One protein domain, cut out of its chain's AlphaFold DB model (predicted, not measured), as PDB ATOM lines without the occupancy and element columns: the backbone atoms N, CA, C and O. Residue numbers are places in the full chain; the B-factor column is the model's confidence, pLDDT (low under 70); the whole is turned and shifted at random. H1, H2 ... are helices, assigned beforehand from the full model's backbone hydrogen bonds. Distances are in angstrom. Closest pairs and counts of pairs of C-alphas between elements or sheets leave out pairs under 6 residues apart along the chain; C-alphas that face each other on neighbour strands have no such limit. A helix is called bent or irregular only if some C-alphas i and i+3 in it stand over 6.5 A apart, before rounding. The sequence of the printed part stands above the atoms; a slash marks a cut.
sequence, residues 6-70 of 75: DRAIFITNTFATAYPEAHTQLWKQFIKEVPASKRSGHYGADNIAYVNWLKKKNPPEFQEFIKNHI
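AT A GLANCE: This is residues 6 to 70 of the 75 residues of an uncharacterized protein of Parageobacillus galactosidasius (UniProt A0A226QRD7). Four short helices make a compact cluster in which neighbours cross rather than run side by side. The longest, H2, meets H1 at a corner, the two forming a V; H3 spans from H1 to H2, and H4 packs on H1 near the closed end of the V. The long link of residues 34 to 44, from H2 to H3, loops at the other end of the longest axis from H4. The printed part has 65 residues with four named helices, in the order H1, H2, H3, H4, and no named strand, and its class is all helix. The whole is compact, with a radius of gyration of the C-alphas of 11.1 A and spans of 32 by 23 by 18 A.

IN THESE COORDINATES: H2, residues 20 to 33, is 19.8 A from first to last C-alpha and begins at C-alpha 20 at (19.919, -30.060, -45.293). Before it stands H1, residues 6 to 18, 18.1 A long, with C-alpha 6 at (1.857, -27.804, -37.427). After it come H3, residues 45 to 57, also 18.1 A long, and H4, residues 60 to 69, 14.0 A long, which ends at C-alpha 69 at (15.614, -19.637, -35.444). No helix is bent or irregular.

HOW THE PARTS SIT: H2 and H1 touch only at the corner by their link, where the closest C-alphas, those of Ala 16 and His 23, are 5.3 A apart; they run opposite ways at a steep tilt of 53 degrees. H2 and H3 only just touch, with 3 pairs of C-alphas within 8 A, the closest being those of Phe 30 and Tyr 50 at 6.7 A; they stand about perpendicular, at 83 degrees. H1 is the hub, touching the three other helices. With residues 8 to 12 alone it touches residues 47 to 51 of H3; the closest C-alphas, those of Ala 8 and Ile 48, are 5.2 A apart, and the two helices run the same way at a steep tilt of 60 degrees. With residues 15 to 18 alone H1 only just touches H4, with 3 pairs of C-alphas within 8 A, the closest being those of Phe 15 and Phe 65 at 6.7 A. H4 is close to H2 but not clearly touching: their closest C-alphas, those of Ala 22 and Glu 61, are 7.0 A apart. In H1, H2, H3 and H4 every O i to N i+4 pair is within hydrogen-bond range.

THE WHOLE: The two C-alphas farthest apart, those of Ser 37 and Asn 68, are 32.4 A apart. The printed part, residues 6 to 70, has no cut. The link from H2 to H3, 11 residues, is long; those from H1 to H2 and from H3 to H4 are tight. The mean pLDDT of the printed part is 87.5, and residues 40 to 42 and residue 70 are under 70.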
ATOM      1  N   ASP A   6       1.468 -28.942 -36.588       87.19
ATOM      2  CA  ASP A   6       1.857 -27.804 -37.427       87.19
ATOM      3  C   ASP A   6       3.237 -27.252 -37.038       87.19
ATOM      4  O   ASP A   6       4.136 -27.133 -37.871       87.19
ATOM      5  N   ARG A   7       3.461 -27.051 -35.734       87.56
ATOM      6  CA  ARG A   7       4.748 -26.582 -35.223       87.56
ATOM      7  C   ARG A   7       5.864 -27.592 -35.471       87.56
ATOM      8  O   ARG A   7       6.982 -27.188 -35.773       87.56
ATOM      9  N   ALA A   8       5.590 -28.888 -35.339       89.75
ATOM     10  CA  ALA A   8       6.580 -29.923 -35.617       89.75
ATOM     11  C   ALA A   8       6.970 -29.944 -37.099       89.75
ATOM     12  O   ALA A   8       8.157 -29.978 -37.405       89.75
ATOM     13  N   ILE A   9       5.994 -29.854 -38.004       89.69
ATOM     14  CA  ILE A   9       6.231 -29.776 -39.452       89.69
ATOM     15  C   ILE A   9       7.039 -28.522 -39.788       89.69
ATOM     16  O   ILE A   9       8.044 -28.613 -40.491       89.69
ATOM     17  N   PHE A  10       6.656 -27.363 -39.242       90.25
ATOM     18  CA  PHE A  10       7.400 -26.119 -39.428       90.25
ATOM     19  C   PHE A  10       8.860 -26.259 -38.981       90.25
ATOM     20  O   PHE A  10       9.770 -25.890 -39.723       90.25
ATOM     21  N   ILE A  11       9.097 -26.824 -37.792       89.62
ATOM     22  CA  ILE A  11      10.447 -27.042 -37.259       89.62
ATOM     23  C   ILE A  11      11.240 -27.978 -38.168       89.62
ATOM     24  O   ILE A  11      12.361 -27.640 -38.538       89.62
ATOM     25  N   THR A  12      10.672 -29.125 -38.547       91.50
ATOM     26  CA  THR A  12      11.352 -30.095 -39.409       91.50
ATOM     27  C   THR A  12      11.712 -29.483 -40.758       91.50
ATOM     28  O   THR A  12      12.860 -29.606 -41.180       91.50
ATOM     29  N   ASN A  13      10.773 -28.787 -41.404       91.88
ATOM     30  CA  ASN A  13      10.992 -28.163 -42.709       91.88
ATOM     31  C   ASN A  13      12.023 -27.036 -42.627       91.88
ATOM     32  O   ASN A  13      12.929 -26.969 -43.449       91.88
ATOM     33  N   THR A  14      11.928 -26.171 -41.615       92.00
ATOM     34  CA  THR A  14      12.888 -25.069 -41.448       92.00
ATOM     35  C   THR A  14      14.280 -25.607 -41.130       92.00
ATOM     36  O   THR A  14      15.265 -25.115 -41.674       92.00
ATOM     37  N   PHE A  15      14.375 -26.656 -40.308       92.06
ATOM     38  CA  PHE A  15      15.642 -27.325 -40.028       92.06
ATOM     39  C   PHE A  15      16.221 -27.993 -41.281       92.06
ATOM     40  O   PHE A  15      17.413 -27.862 -41.535       92.06
ATOM     41  N   ALA A  16      15.388 -28.645 -42.096       92.81
ATOM     42  CA  ALA A  16      15.807 -29.230 -43.368       92.81
ATOM     43  C   ALA A  16      16.305 -28.171 -44.365       92.81
ATOM     44  O   ALA A  16      17.264 -28.422 -45.086       92.81
ATOM     45  N   THR A  17      15.700 -26.982 -44.382       91.94
ATOM     46  CA  THR A  17      16.148 -25.863 -45.224       91.94
ATOM     47  C   THR A  17      17.461 -25.256 -44.729       91.94
ATOM     48  O   THR A  17      18.337 -24.963 -45.535       91.94
ATOM     49  N   ALA A  18      17.609 -25.060 -43.416       91.19
ATOM     50  CA  ALA A  18      18.797 -24.431 -42.838       91.19
ATOM     51  C   ALA A  18      20.009 -25.379 -42.777       91.19
ATOM     52  O   ALA A  18      21.140 -24.941 -42.966       91.19
ATOM     53  N   TYR A  19      19.778 -26.673 -42.538       92.62
ATOM     54  CA  TYR A  19      20.817 -27.691 -42.355       92.62
ATOM     55  C   TYR A  19      20.475 -28.981 -43.131       92.62
ATOM     56  O   TYR A  19      20.247 -30.031 -42.520       92.62
ATOM     57  N   PRO A  20      20.430 -28.950 -44.476       92.19
ATOM     58  CA  PRO A  20      19.919 -30.060 -45.293       92.19
ATOM     59  C   PRO A  20      20.712 -31.366 -45.138       92.19
ATOM     60  O   PRO A  20      20.132 -32.456 -45.054       92.19
ATOM     61  N   GLU A  21      22.041 -31.275 -45.058       94.19
ATOM     62  CA  GLU A  21      22.912 -32.442 -44.892       94.19
ATOM     63  C   GLU A  21      22.749 -33.071 -43.505       94.19
ATOM     64  O   GLU A  21      22.514 -34.279 -43.396       94.19
ATOM     65  N   ALA A  22      22.786 -32.248 -42.450       93.00
ATOM     66  CA  ALA A  22      22.598 -32.705 -41.077       93.00
ATOM     67  C   ALA A  22      21.201 -33.306 -40.888       93.00
ATOM     68  O   ALA A  22      21.070 -34.409 -40.356       93.00
ATOM     69  N   HIS A  23      20.161 -32.644 -41.403       93.81
ATOM     70  CA  HIS A  23      18.797 -33.160 -41.396       93.81
ATOM     71  C   HIS A  23      18.719 -34.548 -42.038       93.81
ATOM     72  O   HIS A  23      18.155 -35.463 -41.445       93.81
ATOM     73  N   THR A  24      19.321 -34.741 -43.213       94.00
ATOM     74  CA  THR A  24      19.292 -36.036 -43.910       94.00
ATOM     75  C   THR A  24      19.962 -37.142 -43.093       94.00
ATOM     76  O   THR A  24      19.442 -38.261 -43.008       94.00
ATOM     77  N   GLN A  25      21.117 -36.859 -42.487       95.31
ATOM     78  CA  GLN A  25      21.829 -37.841 -41.667       95.31
ATOM     79  C   GLN A  25      21.058 -38.175 -40.385       95.31
ATOM     80  O   GLN A  25      20.871 -39.353 -40.062       95.31
ATOM     81  N   LEU A  26      20.553 -37.154 -39.695       94.81
ATOM     82  CA  LEU A  26      19.778 -37.290 -38.464       94.81
ATOM     83  C   LEU A  26      18.441 -37.993 -38.713       94.81
ATOM     84  O   LEU A  26      18.049 -38.845 -37.921       94.81
ATOM     85  N   TRP A  27      17.780 -37.738 -39.843       93.94
ATOM     86  CA  TRP A  27      16.552 -38.433 -40.230       93.94
ATOM     87  C   TRP A  27      16.795 -39.926 -40.476       93.94
ATOM     88  O   TRP A  27      16.033 -40.777 -40.012       93.94
ATOM     89  N   LYS A  28      17.905 -40.278 -41.141       93.50
ATOM     90  CA  LYS A  28      18.315 -41.682 -41.312       93.50
ATOM     91  C   LYS A  28      18.593 -42.362 -39.970       93.50
ATOM     92  O   LYS A  28      18.225 -43.523 -39.801       93.50
ATOM     93  N   GLN A  29      19.234 -41.668 -39.028       94.00
ATOM     94  CA  GLN A  29      19.456 -42.190 -37.674       94.00
ATOM     95  C   GLN A  29      18.137 -42.360 -36.919       94.00
ATOM     96  O   GLN A  29      17.874 -43.433 -36.383       94.00
ATOM     97  N   PHE A  30      17.264 -41.358 -36.966       93.81
ATOM     98  CA  PHE A  30      15.933 -41.407 -36.375       93.81
ATOM     99  C   PHE A  30      15.122 -42.607 -36.874       93.81
ATOM    100  O   PHE A  30      14.557 -43.334 -36.064       93.81
ATOM    101  N   ILE A  31      15.110 -42.878 -38.182       90.69
ATOM    102  CA  ILE A  31      14.408 -44.038 -38.756       90.69
ATOM    103  C   ILE A  31      14.947 -45.371 -38.217       90.69
ATOM    104  O   ILE A  31      14.172 -46.317 -38.066       90.69
ATOM    105  N   LYS A  32      16.256 -45.455 -37.950       91.56
ATOM    106  CA  LYS A  32      16.899 -46.652 -37.389       91.56
ATOM    107  C   LYS A  32      16.619 -46.810 -35.895       91.56
ATOM    108  O   LYS A  32      16.400 -47.926 -35.439       91.56
ATOM    109  N   GLU A  33      16.639 -45.713 -35.142       90.94
ATOM    110  CA  GLU A  33      16.475 -45.720 -33.683       90.94
ATOM    111  C   GLU A  33      14.998 -45.750 -33.248       90.94
ATOM    112  O   GLU A  33      14.673 -46.262 -32.175       90.94
ATOM    113  N   VAL A  34      14.088 -45.213 -34.067       88.38
ATOM    114  CA  VAL A  34      12.663 -45.083 -33.744       88.38
ATOM    115  C   VAL A  34      11.826 -45.976 -34.668       88.38
ATOM    116  O   VAL A  34      11.665 -45.676 -35.860       88.38
ATOM    117  N   PRO A  35      11.244 -47.071 -34.136       84.88
ATOM    118  CA  PRO A  35      10.464 -48.002 -34.939       84.88
ATOM    119  C   PRO A  35       9.225 -47.313 -35.513       84.88
ATOM    120  O   PRO A  35       8.663 -46.408 -34.893       84.88
ATOM    121  N   ALA A  36       8.777 -47.776 -36.685       79.12
ATOM    122  CA  ALA A  36       7.617 -47.220 -37.385       79.12
ATOM    123  C   ALA A  36       6.387 -47.105 -36.468       79.12
ATOM    124  O   ALA A  36       5.752 -46.062 -36.431       79.12
ATOM    125  N   SER A  37       6.144 -48.095 -35.606       79.12
ATOM    126  CA  SER A  37       5.056 -48.087 -34.616       79.12
ATOM    127  C   SER A  37       5.046 -46.886 -33.658       79.12
ATOM    128  O   SER A  37       3.991 -46.557 -33.126       79.12
ATOM    129  N   LYS A  38       6.182 -46.206 -33.440       73.00
ATOM    130  CA  LYS A  38       6.282 -44.988 -32.610       73.00
ATOM    131  C   LYS A  38       6.260 -43.677 -33.401       73.00
ATOM    132  O   LYS A  38       6.251 -42.609 -32.797       73.00
ATOM    133  N   ARG A  39       6.259 -43.755 -34.733       75.00
ATOM    134  CA  ARG A  39       6.193 -42.618 -35.669       75.00
ATOM    135  C   ARG A  39       5.062 -42.762 -36.697       75.00
ATOM    136  O   ARG A  39       5.019 -42.019 -37.668       75.00
ATOM    137  N   SER A  40       4.157 -43.713 -36.479       62.16
ATOM    138  CA  SER A  40       2.986 -44.001 -37.309       62.16
ATOM    139  C   SER A  40       1.707 -43.759 -36.510       62.16
ATOM    140  O   SER A  40       1.668 -43.995 -35.306       62.16
ATOM    141  N   GLY A  41       0.661 -43.274 -37.180       67.00
ATOM    142  CA  GLY A  41      -0.641 -43.007 -36.566       67.00
ATOM    143  C   GLY A  41      -1.449 -41.985 -37.363       67.00
ATOM    144  O   GLY A  41      -2.329 -42.361 -38.124       67.00
ATOM    145  N   HIS A  42      -1.115 -40.703 -37.219       69.06
ATOM    146  CA  HIS A  42      -1.777 -39.586 -37.905       69.06
ATOM    147  C   HIS A  42      -0.753 -38.736 -38.670       69.06
ATOM    148  O   HIS A  42       0.442 -38.782 -38.367       69.06
ATOM    149  N   TYR A  43      -1.214 -37.962 -39.658       73.94
ATOM    150  CA  TYR A  43      -0.374 -37.042 -40.432       73.94
ATOM    151  C   TYR A  43       0.480 -36.154 -39.509       73.94
ATOM    152  O   TYR A  43      -0.045 -35.532 -38.589       73.94
ATOM    153  N   GLY A  44       1.799 -36.130 -39.727       74.06
ATOM    154  CA  GLY A  44       2.744 -35.325 -38.946       74.06
ATOM    155  C   GLY A  44       3.125 -35.888 -37.568       74.06
ATOM    156  O   GLY A  44       3.897 -35.257 -36.842       74.06
ATOM    157  N   ALA A  45       2.657 -37.088 -37.202       84.00
ATOM    158  CA  ALA A  45       3.129 -37.790 -36.004       84.00
ATOM    159  C   ALA A  45       4.631 -38.132 -36.086       84.00
ATOM    160  O   ALA A  45       5.333 -38.109 -35.073       84.00
ATOM    161  N   ASP A  46       5.139 -38.387 -37.293       87.38
ATOM    162  CA  ASP A  46       6.557 -38.596 -37.579       87.38
ATOM    163  C   ASP A  46       7.392 -37.344 -37.282       87.38
ATOM    164  O   ASP A  46       8.449 -37.447 -36.665       87.38
ATOM    165  N   ASN A  47       6.875 -36.162 -37.623       90.06
ATOM    166  CA  ASN A  47       7.525 -34.884 -37.363       90.06
ATOM    167  C   ASN A  47       7.606 -34.609 -35.861       90.06
ATOM    168  O   ASN A  47       8.664 -34.247 -35.351       90.06
ATOM    169  N   ILE A  48       6.520 -34.850 -35.120       90.44
ATOM    170  CA  ILE A  48       6.533 -34.725 -33.654       90.44
ATOM    171  C   ILE A  48       7.559 -35.684 -33.042       90.44
ATOM    172  O   ILE A  48       8.354 -35.288 -32.185       90.44
ATOM    173  N   ALA A  49       7.552 -36.949 -33.468       90.75
ATOM    174  CA  ALA A  49       8.494 -37.949 -32.980       90.75
ATOM    175  C   ALA A  49       9.944 -37.560 -33.301       90.75
ATOM    176  O   ALA A  49      10.811 -37.678 -32.432       90.75
ATOM    177  N   TYR A  50      10.195 -37.037 -34.500       92.44
ATOM    178  CA  TYR A  50      11.516 -36.607 -34.933       92.44
ATOM    179  C   TYR A  50      12.025 -35.403 -34.149       92.44
ATOM    180  O   TYR A  50      13.123 -35.457 -33.605       92.44
ATOM    181  N   VAL A  51      11.223 -34.347 -33.994       90.88
ATOM    182  CA  VAL A  51      11.638 -33.165 -33.222       90.88
ATOM    183  C   VAL A  51      11.857 -33.527 -31.751       90.88
ATOM    184  O   VAL A  51      12.808 -33.056 -31.131       90.88
ATOM    185  N   ASN A  52      11.033 -34.407 -31.174       90.69
ATOM    186  CA  ASN A  52      11.270 -34.909 -29.819       90.69
ATOM    187  C   ASN A  52      12.551 -35.748 -29.719       90.69
ATOM    188  O   ASN A  52      13.257 -35.665 -28.714       90.69
ATOM    189  N   TRP A  53      12.861 -36.548 -30.740       93.88
ATOM    190  CA  TRP A  53      14.115 -37.295 -30.811       93.88
ATOM    191  C   TRP A  53      15.319 -36.351 -30.934       93.88
ATOM    192  O   TRP A  53      16.266 -36.495 -30.166       93.88
ATOM    193  N   LEU A  54      15.244 -35.315 -31.778       92.94
ATOM    194  CA  LEU A  54      16.271 -34.276 -31.909       92.94
ATOM    195  C   LEU A  54      16.506 -33.528 -30.594       92.94
ATOM    196  O   LEU A  54      17.652 -33.342 -30.200       92.94
ATOM    197  N   LYS A  55      15.441 -33.168 -29.865       89.81
ATOM    198  CA  LYS A  55      15.556 -32.544 -28.533       89.81
ATOM    199  C   LYS A  55      16.281 -33.435 -27.523       89.81
ATOM    200  O   LYS A  55      17.009 -32.926 -26.679       89.81
ATOM    201  N   LYS A  56      16.075 -34.755 -27.588       90.81
ATOM    202  CA  LYS A  56      16.733 -35.720 -26.690       90.81
ATOM    203  C   LYS A  56      18.182 -35.989 -27.084       90.81
ATOM    204  O   LYS A  56      19.038 -36.057 -26.212       90.81
ATOM    205  N   LYS A  57      18.443 -36.168 -28.381       91.38
ATOM    206  CA  LYS A  57      19.783 -36.413 -28.931       91.38
ATOM    207  C   LYS A  57      20.667 -35.169 -28.815       91.38
ATOM    208  O   LYS A  57      21.868 -35.291 -28.613       91.38
ATOM    209  N   ASN A  58      20.040 -34.000 -28.919       88.88
ATOM    210  CA  ASN A  58      20.624 -32.676 -28.782       88.88
ATOM    211  C   ASN A  58      21.876 -32.444 -29.662       88.88
ATOM    212  O   ASN A  58      22.901 -31.995 -29.139       88.88
ATOM    213  N   PRO A  59      21.831 -32.761 -30.975       90.19
ATOM    214  CA  PRO A  59      22.989 -32.606 -31.852       90.19
ATOM    215  C   PRO A  59      23.339 -31.119 -32.041       90.19
ATOM    216  O   PRO A  59      22.441 -30.271 -31.968       90.19
ATOM    217  N   PRO A  60      24.621 -30.783 -32.271       91.38
ATOM    218  CA  PRO A  60      25.087 -29.396 -32.315       91.38
ATOM    219  C   PRO A  60      24.354 -28.556 -33.371       91.38
ATOM    220  O   PRO A  60      23.941 -27.439 -33.075       91.38
ATOM    221  N   GLU A  61      24.063 -29.118 -34.543       91.25
ATOM    222  CA  GLU A  61      23.357 -28.431 -35.632       91.25
ATOM    223  C   GLU A  61      21.921 -28.077 -35.237       91.25
ATOM    224  O   GLU A  61      21.403 -27.017 -35.587       91.25
ATOM    225  N   PHE A  62      21.269 -28.948 -34.462       90.56
ATOM    226  CA  PHE A  62      19.934 -28.664 -33.947       90.56
ATOM    227  C   PHE A  62      19.977 -27.630 -32.816       90.56
ATOM    228  O   PHE A  62      19.074 -26.805 -32.720       90.56
ATOM    229  N   GLN A  63      21.022 -27.616 -31.984       89.25
ATOM    230  CA  GLN A  63      21.199 -26.570 -30.972       89.25
ATOM    231  C   GLN A  63      21.403 -25.195 -31.609       89.25
ATOM    232  O   GLN A  63      20.762 -24.226 -31.195       89.25
ATOM    233  N   GLU A  64      22.259 -25.112 -32.628       89.19
ATOM    234  CA  GLU A  64      22.468 -23.886 -33.396       89.19
ATOM    235  C   GLU A  64      21.182 -23.443 -34.088       89.19
ATOM    236  O   GLU A  64      20.791 -22.279 -33.972       89.19
ATOM    237  N   PHE A  65      20.464 -24.380 -34.712       90.00
ATOM    238  CA  PHE A  65      19.158 -24.113 -35.299       90.00
ATOM    239  C   PHE A  65      18.177 -23.512 -34.282       90.00
ATOM    240  O   PHE A  65      17.589 -22.464 -34.548       90.00
ATOM    241  N   ILE A  66      18.015 -24.131 -33.107       87.25
ATOM    242  CA  ILE A  66      17.110 -23.618 -32.070       87.25
ATOM    243  C   ILE A  66      17.560 -22.229 -31.618       87.25
ATOM    244  O   ILE A  66      16.737 -21.324 -31.566       87.25
ATOM    245  N   LYS A  67      18.853 -22.016 -31.365       84.44
ATOM    246  CA  LYS A  67      19.379 -20.717 -30.924       84.44
ATOM    247  C   LYS A  67      19.140 -19.598 -31.946       84.44
ATOM    248  O   LYS A  67      18.809 -18.483 -31.547       84.44
ATOM    249  N   ASN A  68      19.295 -19.894 -33.235       80.56
ATOM    250  CA  ASN A  68      19.228 -18.903 -34.311       80.56
ATOM    251  C   ASN A  68      17.801 -18.666 -34.832       80.56
ATOM    252  O   ASN A  68      17.479 -17.553 -35.239       80.56
ATOM    253  N   HIS A  69      16.940 -19.688 -34.814       72.00
ATOM    254  CA  HIS A  69      15.614 -19.637 -35.444       72.00
ATOM    255  C   HIS A  69      14.449 -19.732 -34.456       72.00
ATOM    256  O   HIS A  69      13.329 -19.350 -34.801       72.00
ATOM    257  N   ILE A  70      14.668 -20.224 -33.232       67.69
ATOM    258  CA  ILE A  70      13.611 -20.408 -32.232       67.69
ATOM    259  C   ILE A  70      14.016 -19.714 -30.935       67.69
ATOM    260  O   ILE A  70      14.668 -20.286 -30.066       67.69
TER     261      ILE A  70